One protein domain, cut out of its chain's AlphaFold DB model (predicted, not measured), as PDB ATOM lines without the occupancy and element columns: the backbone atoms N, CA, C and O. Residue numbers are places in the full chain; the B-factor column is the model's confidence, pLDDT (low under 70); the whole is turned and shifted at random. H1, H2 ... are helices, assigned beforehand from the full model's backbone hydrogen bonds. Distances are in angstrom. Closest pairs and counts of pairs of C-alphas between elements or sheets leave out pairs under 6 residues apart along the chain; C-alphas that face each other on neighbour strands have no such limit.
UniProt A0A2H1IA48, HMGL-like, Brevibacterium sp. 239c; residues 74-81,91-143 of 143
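AT A GLANCE: This is residues 74 to 81 and 91 to 143 of the 143 residues of the protein "HMGL-like" of Brevibacterium sp. 239c (UniProt A0A2H1IA48). A helical hairpin of H1 and H2 is continued along the H2 side by H3, and after H3 the chain folds back through the short helix H4 and a loop tail to the last residue, Ala 143. The first printed stretch, residues 74 to 81, which holds no named helix, reaches out to one end of the long axis at Phe 81, and the tail after H4 reaches the other end at Ala 143. The printed part has 61 residues with four named helices, in the order H1, H2, H3, H4, and no named strand; the class is all helix, though under half of the residues, 28 of 61, are in named elements. It is only just compact, close to loose, with a radius of gyration of the C-alphas of 12.3 A, and its outline is elongated, with spans of 42 by 22 by 18 A.

HOW THE PARTS SIT: H1, residues 91 to 100, is the longest helix. It touches H2, residues 109 to 114, with the C-alphas of Asp 92 and Leu 112 closest at 6.9 A. The two form a helical hairpin, running opposite ways at a shallow tilt of 27 degrees. H1 and H4, residues 130 to 133, only just touch, with 3 pairs of C-alphas within 8 A; the closest are those of Asp 93 and Leu 131, 6.1 A apart. H3, residues 116 to 123, and H2 meet only through their link. H3 is close to H4 but not clearly touching it, with the C-alphas of Arg 116 and Ser 132 closest at 6.8 A. H1 and H3 are apart, and H2 and H4 only just so, at 8.3 A. In H1, H2 and H3 every O i to N i+4 pair is within hydrogen-bond range; H4 is too short for such a pair, and its one O i to N i+3 pair is within range.

IN THESE COORDINATES: H1 runs 14.0 A from C-alpha 91 at (-14.746, -13.329, 5.027) to C-alpha 100 at (-27.201, -7.415, 7.382). H2, from Val 109 to Ala 114, measures 8.6 A from first to last C-alpha. H3, from Arg 116 to Val 123, measures 10.6 A. H4, from Ser 130 to Ala 133, measures 5.4 A and ends with C-alpha 133 at (-14.113, -15.259, 18.461).

THE WHOLE: The two C-alphas farthest apart are those of Phe 81 and Ala 143, 43.6 A; Ala 143 is the chain's last residue. Residues 82 to 90 are cut out and not printed, and C-alphas 81 and 91 are 23.2 A apart across the cut. The link from H2 to H3 is tight, those from H1 to H2 and from H3 to H4 are short, and no link is long. The mean pLDDT of the printed part is 91.2; residues 79 to 81 of this model are under 70.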
ATOM      1  N   GLY A  74     -11.743 -16.049   8.451       93.31
ATOM      2  CA  GLY A  74     -11.278 -15.836   9.819       93.31
ATOM      3  C   GLY A  74     -10.324 -14.650  10.003       93.31
ATOM      4  O   GLY A  74      -9.648 -14.574  11.022       93.31
ATOM      5  N   GLY A  75     -10.203 -13.753   9.020       93.44
ATOM      6  CA  GLY A  75      -9.257 -12.631   9.056       93.44
ATOM      7  C   GLY A  75      -7.805 -13.039   8.789       93.44
ATOM      8  O   GLY A  75      -6.879 -12.302   9.123       93.44
ATOM      9  N   LEU A  76      -7.592 -14.219   8.190       91.81
ATOM     10  CA  LEU A  76      -6.256 -14.729   7.888       91.81
ATOM     11  C   LEU A  76      -5.395 -13.736   7.100       91.81
ATOM     12  O   LEU A  76      -5.868 -12.934   6.295       91.81
ATOM     13  N   GLY A  77      -4.086 -13.858   7.288       85.38
ATOM     14  CA  GLY A  77      -3.088 -12.950   6.739       85.38
ATOM     15  C   GLY A  77      -2.391 -12.181   7.852       85.38
ATOM     16  O   GLY A  77      -2.408 -12.585   9.011       85.38
ATOM     17  N   GLY A  78      -1.752 -11.075   7.483       76.75
ATOM     18  CA  GLY A  78      -0.847 -10.361   8.377       76.75
ATOM     19  C   GLY A  78       0.597 -10.826   8.196       76.75
ATOM     20  O   GLY A  78       0.889 -11.851   7.579       76.75
ATOM     21  N   CYS A  79       1.529 -10.004   8.663       61.31
ATOM     22  CA  CYS A  79       2.949 -10.259   8.486       61.31
ATOM     23  C   CYS A  79       3.500 -10.950   9.740       61.31
ATOM     24  O   CYS A  79       3.469 -10.335  10.808       61.31
ATOM     25  N   PRO A  80       4.096 -12.155   9.641       60.09
ATOM     26  CA  PRO A  80       4.763 -12.783  10.786       60.09
ATOM     27  C   PRO A  80       5.932 -11.936  11.324       60.09
ATOM     28  O   PRO A  80       6.390 -12.153  12.442       60.09
ATOM     29  N   PHE A  81       6.399 -10.949  10.549       55.31
ATOM     30  CA  PHE A  81       7.457 -10.010  10.928       55.31
ATOM     31  C   PHE A  81       6.941  -8.672  11.498       55.31
ATOM     32  O   PHE A  81       7.760  -7.855  11.911       55.31
ATOM     33  N   THR A  91     -13.673 -12.966   5.975       97.50
ATOM     34  CA  THR A  91     -14.746 -13.329   5.027       97.50
ATOM     35  C   THR A  91     -16.084 -13.523   5.734       97.50
ATOM     36  O   THR A  91     -17.121 -13.128   5.219       97.50
ATOM     37  N   ASP A  92     -16.077 -14.114   6.919       96.12
ATOM     38  CA  ASP A  92     -17.266 -14.309   7.733       96.12
ATOM     39  C   ASP A  92     -17.850 -13.009   8.274       96.12
ATOM     40  O   ASP A  92     -19.065 -12.822   8.195       96.12
ATOM     41  N   ASP A  93     -17.007 -12.099   8.756       96.88
ATOM     42  CA  ASP A  93     -17.452 -10.766   9.166       96.88
ATOM     43  C   ASP A  93     -18.016  -9.977   7.972       96.88
ATOM     44  O   ASP A  93     -19.073  -9.355   8.084       96.88
ATOM     45  N   LEU A  94     -17.361 -10.056   6.808       98.12
ATOM     46  CA  LEU A  94     -17.815  -9.417   5.573       98.12
ATOM     47  C   LEU A  94     -19.168  -9.972   5.114       98.12
ATOM     48  O   LEU A  94     -20.077  -9.202   4.816       98.12
ATOM     49  N   VAL A  95     -19.329 -11.297   5.072       98.06
ATOM     50  CA  VAL A  95     -20.597 -11.938   4.691       98.06
ATOM     51  C   VAL A  95     -21.699 -11.566   5.675       98.06
ATOM     52  O   VAL A  95     -22.807 -11.240   5.253       98.06
ATOM     53  N   HIS A  96     -21.399 -11.555   6.977       97.56
ATOM     54  CA  HIS A  96     -22.352 -11.112   7.988       97.56
ATOM     55  C   HIS A  96     -22.787  -9.669   7.743       97.56
ATOM     56  O   HIS A  96     -23.986  -9.405   7.719       97.56
ATOM     57  N   LEU A  97     -21.840  -8.751   7.532       97.50
ATOM     58  CA  LEU A  97     -22.126  -7.348   7.243       97.50
ATOM     59  C   LEU A  97     -22.998  -7.205   5.993       97.50
ATOM     60  O   LEU A  97     -24.063  -6.606   6.061       97.50
ATOM     61  N   LEU A  98     -22.588  -7.796   4.871       98.06
ATOM     62  CA  LEU A  98     -23.314  -7.681   3.606       98.06
ATOM     63  C   LEU A  98     -24.740  -8.232   3.719       98.06
ATOM     64  O   LEU A  98     -25.684  -7.570   3.301       98.06
ATOM     65  N   HIS A  99     -24.933  -9.388   4.359       97.81
ATOM     66  CA  HIS A  99     -26.274  -9.932   4.582       97.81
ATOM     67  C   HIS A  99     -27.125  -9.033   5.495       97.81
ATOM     68  O   HIS A  99     -28.323  -8.887   5.252       97.81
ATOM     69  N   ARG A 100     -26.526  -8.396   6.511       96.75
ATOM     70  CA  ARG A 100     -27.201  -7.415   7.382       96.75
ATOM     71  C   ARG A 100     -27.594  -6.133   6.647       96.75
ATOM     72  O   ARG A 100     -28.646  -5.585   6.950       96.75
ATOM     73  N   GLU A 101     -26.799  -5.719   5.666       96.44
ATOM     74  CA  GLU A 101     -27.079  -4.592   4.767       96.44
ATOM     75  C   GLU A 101     -28.039  -4.962   3.619       96.44
ATOM     76  O   GLU A 101     -28.302  -4.154   2.731       96.44
ATOM     77  N   GLY A 102     -28.579  -6.185   3.604       95.69
ATOM     78  CA  GLY A 102     -29.502  -6.622   2.558       95.69
ATOM     79  C   GLY A 102     -28.822  -6.906   1.212       95.69
ATOM     80  O   GLY A 102     -29.481  -6.899   0.172       95.69
ATOM     81  N   VAL A 103     -27.521  -7.196   1.211       97.00
ATOM     82  CA  VAL A 103     -26.747  -7.568   0.023       97.00
ATOM     83  C   VAL A 103     -26.542  -9.078  -0.007       97.00
ATOM     84  O   VAL A 103     -25.862  -9.641   0.845       97.00
ATOM     85  N   ALA A 104     -27.095  -9.748  -1.017       97.06
ATOM     86  CA  ALA A 104     -26.886 -11.178  -1.215       97.06
ATOM     87  C   ALA A 104     -25.447 -11.476  -1.673       97.06
ATOM     88  O   ALA A 104     -24.975 -10.898  -2.652       97.06
ATOM     89  N   THR A 105     -24.778 -12.428  -1.017       97.69
ATOM     90  CA  THR A 105     -23.421 -12.866  -1.410       97.69
ATOM     91  C   THR A 105     -23.398 -14.214  -2.132       97.69
ATOM     92  O   THR A 105     -22.431 -14.536  -2.816       97.69
ATOM     93  N   GLY A 106     -24.453 -15.024  -1.973       96.88
ATOM     94  CA  GLY A 106     -24.486 -16.412  -2.446       96.88
ATOM     95  C   GLY A 106     -23.626 -17.382  -1.624       96.88
ATOM     96  O   GLY A 106     -23.500 -18.543  -2.006       96.88
ATOM     97  N   VAL A 107     -23.041 -16.929  -0.510       97.19
ATOM     98  CA  VAL A 107     -22.220 -17.761   0.376       97.19
ATOM     99  C   VAL A 107     -23.102 -18.588   1.311       97.19
ATOM    100  O   VAL A 107     -24.014 -18.064   1.954       97.19
ATOM    101  N   ASP A 108     -22.794 -19.881   1.419       97.00
ATOM    102  CA  ASP A 108     -23.358 -20.767   2.438       97.00
ATOM    103  C   ASP A 108     -22.729 -20.443   3.801       97.00
ATOM    104  O   ASP A 108     -21.558 -20.735   4.057       97.00
ATOM    105  N   VAL A 109     -23.513 -19.800   4.666       96.69
ATOM    106  CA  VAL A 109     -23.060 -19.332   5.982       96.69
ATOM    107  C   VAL A 109     -22.779 -20.474   6.959       96.69
ATOM    108  O   VAL A 109     -21.914 -20.323   7.823       96.69
ATOM    109  N   GLU A 110     -23.443 -21.622   6.802       95.75
ATOM    110  CA  GLU A 110     -23.212 -22.810   7.629       95.75
ATOM    111  C   GLU A 110     -21.896 -23.476   7.227       95.75
ATOM    112  O   GLU A 110     -21.038 -23.738   8.073       95.75
ATOM    113  N   ALA A 111     -21.678 -23.656   5.920       95.56
ATOM    114  CA  ALA A 111     -20.411 -24.162   5.400       95.56
ATOM    115  C   ALA A 111     -19.237 -23.236   5.766       95.56
ATOM    116  O   ALA A 111     -18.163 -23.722   6.122       95.56
ATOM    117  N   LEU A 112     -19.446 -21.914   5.735       94.88
ATOM    118  CA  LEU A 112     -18.442 -20.923   6.129       94.88
ATOM    119  C   LEU A 112     -18.107 -20.992   7.627       94.88
ATOM    120  O   LEU A 112     -16.953 -20.826   8.015       94.88
ATOM    121  N   SER A 113     -19.095 -21.253   8.485       94.12
ATOM    122  CA  SER A 113     -18.850 -21.427   9.920       94.12
ATOM    123  C   SER A 113     -18.100 -22.735  10.205       94.12
ATOM    124  O   SER A 113     -17.143 -22.742  10.982       94.12
ATOM    125  N   ALA A 114     -18.457 -23.818   9.506       94.06
ATOM    126  CA  ALA A 114     -17.876 -25.148   9.694       94.06
ATOM    127  C   ALA A 114     -16.372 -25.238   9.365       94.06
ATOM    128  O   ALA A 114     -15.681 -26.110   9.891       94.06
ATOM    129  N   VAL A 115     -15.834 -24.346   8.523       93.94
ATOM    130  CA  VAL A 115     -14.399 -24.323   8.172       93.94
ATOM    131  C   VAL A 115     -13.513 -23.675   9.246       93.94
ATOM    132  O   VAL A 115     -12.308 -23.912   9.250       93.94
ATOM    133  N   ARG A 116     -14.066 -22.912  10.199       91.62
ATOM    134  CA  ARG A 116     -13.269 -22.148  11.182       91.62
ATOM    135  C   ARG A 116     -12.345 -23.009  12.035       91.62
ATOM    136  O   ARG A 116     -11.154 -22.723  12.112       91.62
ATOM    137  N   GLU A 117     -12.884 -24.043  12.676       91.88
ATOM    138  CA  GLU A 117     -12.101 -24.909  13.566       91.88
ATOM    139  C   GLU A 117     -11.015 -25.680  12.789       91.88
ATOM    140  O   GLU A 117      -9.845 -25.564  13.167       91.88
ATOM    141  N   PRO A 118     -11.323 -26.374  11.668       94.88
ATOM    142  CA  PRO A 118     -10.290 -26.997  10.840       94.88
ATOM    143  C   PRO A 118      -9.207 -26.017  10.378       94.88
ATOM    144  O   PRO A 118      -8.032 -26.376  10.325       94.88
ATOM    145  N   LEU A 119      -9.592 -24.781  10.051       94.25
ATOM    146  CA  LEU A 119      -8.668 -23.756   9.581       94.25
ATOM    147  C   LEU A 119      -7.747 -23.256  10.696       94.25
ATOM    148  O   LEU A 119      -6.538 -23.211  10.485       94.25
ATOM    149  N   SER A 120      -8.295 -22.940  11.873       92.38
ATOM    150  CA  SER A 120      -7.525 -22.550  13.064       92.38
ATOM    151  C   SER A 120      -6.501 -23.631  13.435       92.38
ATOM    152  O   SER A 120      -5.307 -23.356  13.585       92.38
ATOM    153  N   ALA A 121      -6.933 -24.898  13.453       94.56
ATOM    154  CA  ALA A 121      -6.051 -26.035  13.704       94.56
ATOM    155  C   ALA A 121      -4.937 -26.167  12.649       94.56
ATOM    156  O   ALA A 121      -3.800 -26.487  12.993       94.56
ATOM    157  N   ALA A 122      -5.241 -25.905  11.374       94.69
ATOM    158  CA  ALA A 122      -4.270 -25.994  10.287       94.69
ATOM    159  C   ALA A 122      -3.215 -24.876  10.322       94.69
ATOM    160  O   ALA A 122      -2.051 -25.136  10.015       94.69
ATOM    161  N   VAL A 123      -3.597 -23.645  10.683       92.06
ATOM    162  CA  VAL A 123      -2.660 -22.507  10.766       92.06
ATOM    163  C   VAL A 123      -1.901 -22.454  12.095       92.06
ATOM    164  O   VAL A 123      -0.858 -21.807  12.181       92.06
ATOM    165  N   GLY A 124      -2.381 -23.166  13.117       91.88
ATOM    166  CA  GLY A 124      -1.715 -23.291  14.415       91.88
ATOM    167  C   GLY A 124      -1.825 -22.044  15.297       91.88
ATOM    168  O   GLY A 124      -1.032 -21.884  16.225       91.88
ATOM    169  N   HIS A 125      -2.778 -21.157  15.007       88.81
ATOM    170  CA  HIS A 125      -3.080 -19.967  15.795       88.81
ATOM    171  C   HIS A 125      -4.556 -19.582  15.653       88.81
ATOM    172  O   HIS A 125      -5.218 -19.960  14.688       88.81
ATOM    173  N   GLU A 126      -5.050 -18.780  16.594       89.25
ATOM    174  CA  GLU A 126      -6.419 -18.267  16.555       89.25
ATOM    175  C   GLU A 126      -6.669 -17.374  15.334       89.25
ATOM    176  O   GLU A 126      -5.784 -16.653  14.859       89.25
ATOM    177  N   LEU A 127      -7.904 -17.414  14.844       91.31
ATOM    178  CA  LEU A 127      -8.411 -16.543  13.787       91.31
ATOM    179  C   LEU A 127      -8.781 -15.168  14.375       91.31
ATOM    180  O   LEU A 127      -9.187 -15.071  15.534       91.31
ATOM    181  N   THR A 128      -8.655 -14.100  13.588       90.38
ATOM    182  CA  THR A 128      -8.750 -12.708  14.065       90.38
ATOM    183  C   THR A 128     -10.071 -12.009  13.757       90.38
ATOM    184  O   THR A 128     -10.284 -10.900  14.239       90.38
ATOM    185  N   SER A 129     -10.959 -12.613  12.964       92.50
ATOM    186  CA  SER A 129     -12.307 -12.074  12.729       92.50
ATOM    187  C   SER A 129     -13.145 -12.019  14.015       92.50
ATOM    188  O   SER A 129     -12.976 -12.827  14.931       92.50
ATOM    189  N   SER A 130     -14.118 -11.114  14.073       92.50
ATOM    190  CA  SER A 130     -15.048 -11.027  15.205       92.50
ATOM    191  C   SER A 130     -15.881 -12.305  15.349       92.50
ATOM    192  O   SER A 130     -16.055 -12.817  16.457       92.50
ATOM    193  N   LEU A 131     -16.364 -12.866  14.237       92.38
ATOM    194  CA  LEU A 131     -17.169 -14.089  14.244       92.38
ATOM    195  C   LEU A 131     -16.365 -15.386  14.405       92.38
ATOM    196  O   LEU A 131     -16.961 -16.442  14.616       92.38
ATOM    197  N   SER A 132     -15.034 -15.354  14.349       89.19
ATOM    198  CA  SER A 132     -14.243 -16.496  14.822       89.19
ATOM    199  C   SER A 132     -14.138 -16.524  16.345       89.19
ATOM    200  O   SER A 132     -14.133 -17.606  16.922       89.19
ATOM    201  N   ALA A 133     -14.117 -15.359  17.000       86.88
ATOM    202  CA  ALA A 133     -14.113 -15.259  18.461       86.88
ATOM    203  C   ALA A 133     -15.506 -15.478  19.080       86.88
ATOM    204  O   ALA A 133     -15.629 -15.980  20.197       86.88
ATOM    205  N   ILE A 134     -16.564 -15.105  18.356       86.88
ATOM    206  CA  ILE A 134     -17.959 -15.343  18.734       86.88
ATOM    207  C   ILE A 134     -18.469 -16.453  17.813       86.88
ATOM    208  O   ILE A 134     -18.776 -16.128  16.669       86.88
ATOM    209  N   PRO A 135     -18.583 -17.725  18.256       75.38
ATOM    210  CA  PRO A 135     -18.872 -18.889  17.402       75.38
ATOM    211  C   PRO A 135     -20.337 -18.928  16.923       75.38
ATOM    212  O   PRO A 135     -21.036 -19.932  17.033       75.38
ATOM    213  N   ALA A 136     -20.823 -17.802  16.413       87.06
ATOM    214  CA  ALA A 136     -22.100 -17.625  15.769       87.06
ATOM    215  C   ALA A 136     -21.945 -17.833  14.261       87.06
ATOM    216  O   ALA A 136     -20.941 -17.457  13.644       87.06
ATOM    217  N   VAL A 137     -22.981 -18.399  13.658       93.31
ATOM    218  CA  VAL A 137     -23.120 -18.450  12.204       93.31
ATOM    219  C   VAL A 137     -23.322 -17.012  11.690       93.31
ATOM    220  O   VAL A 137     -24.055 -16.241  12.324       93.31
ATOM    221  N   PRO A 138     -22.664 -16.600  10.587       94.44
ATOM    222  CA  PRO A 138     -22.964 -15.331   9.927       94.44
ATOM    223  C   PRO A 138     -24.466 -15.180   9.652       94.44
ATOM    224  O   PRO A 138     -25.176 -16.170   9.481       94.44
ATOM    225  N   ALA A 139     -24.964 -13.942   9.605       95.25
ATOM    226  CA  ALA A 139     -26.380 -13.704   9.345       95.25
ATOM    227  C   ALA A 139     -26.780 -14.360   8.016       95.25
ATOM    228  O   ALA A 139     -26.062 -14.223   7.029       95.25
ATOM    229  N   ALA A 140     -27.913 -15.060   7.979       93.81
ATOM    230  CA  ALA A 140     -28.478 -15.520   6.718       93.81
ATOM    231  C   ALA A 140     -29.070 -14.326   5.955       93.81
ATOM    232  O   ALA A 140     -29.621 -13.401   6.557       93.81
ATOM    233  N   PHE A 141     -28.964 -14.349   4.629       94.00
ATOM    234  CA  PHE A 141     -29.650 -13.377   3.790       94.00
ATOM    235  C   PHE A 141     -31.133 -13.754   3.672       94.00
ATOM    236  O   PHE A 141     -31.465 -14.872   3.269       94.00
ATOM    237  N   HIS A 142     -32.022 -12.820   4.005       85.12
ATOM    238  CA  HIS A 142     -33.465 -12.956   3.825       85.12
ATOM    239  C   HIS A 142     -33.926 -11.854   2.867       85.12
ATOM    240  O   HIS A 142     -33.756 -10.675   3.177       85.12
ATOM    241  N   ALA A 143     -34.429 -12.258   1.698       71.88
ATOM    242  CA  ALA A 143     -34.920 -11.359   0.653       71.88
ATOM    243  C   ALA A 143     -36.275 -10.732   1.004       71.88
ATOM    244  O   ALA A 143     -37.085 -11.422   1.669       71.88
TER     245      ALA A 143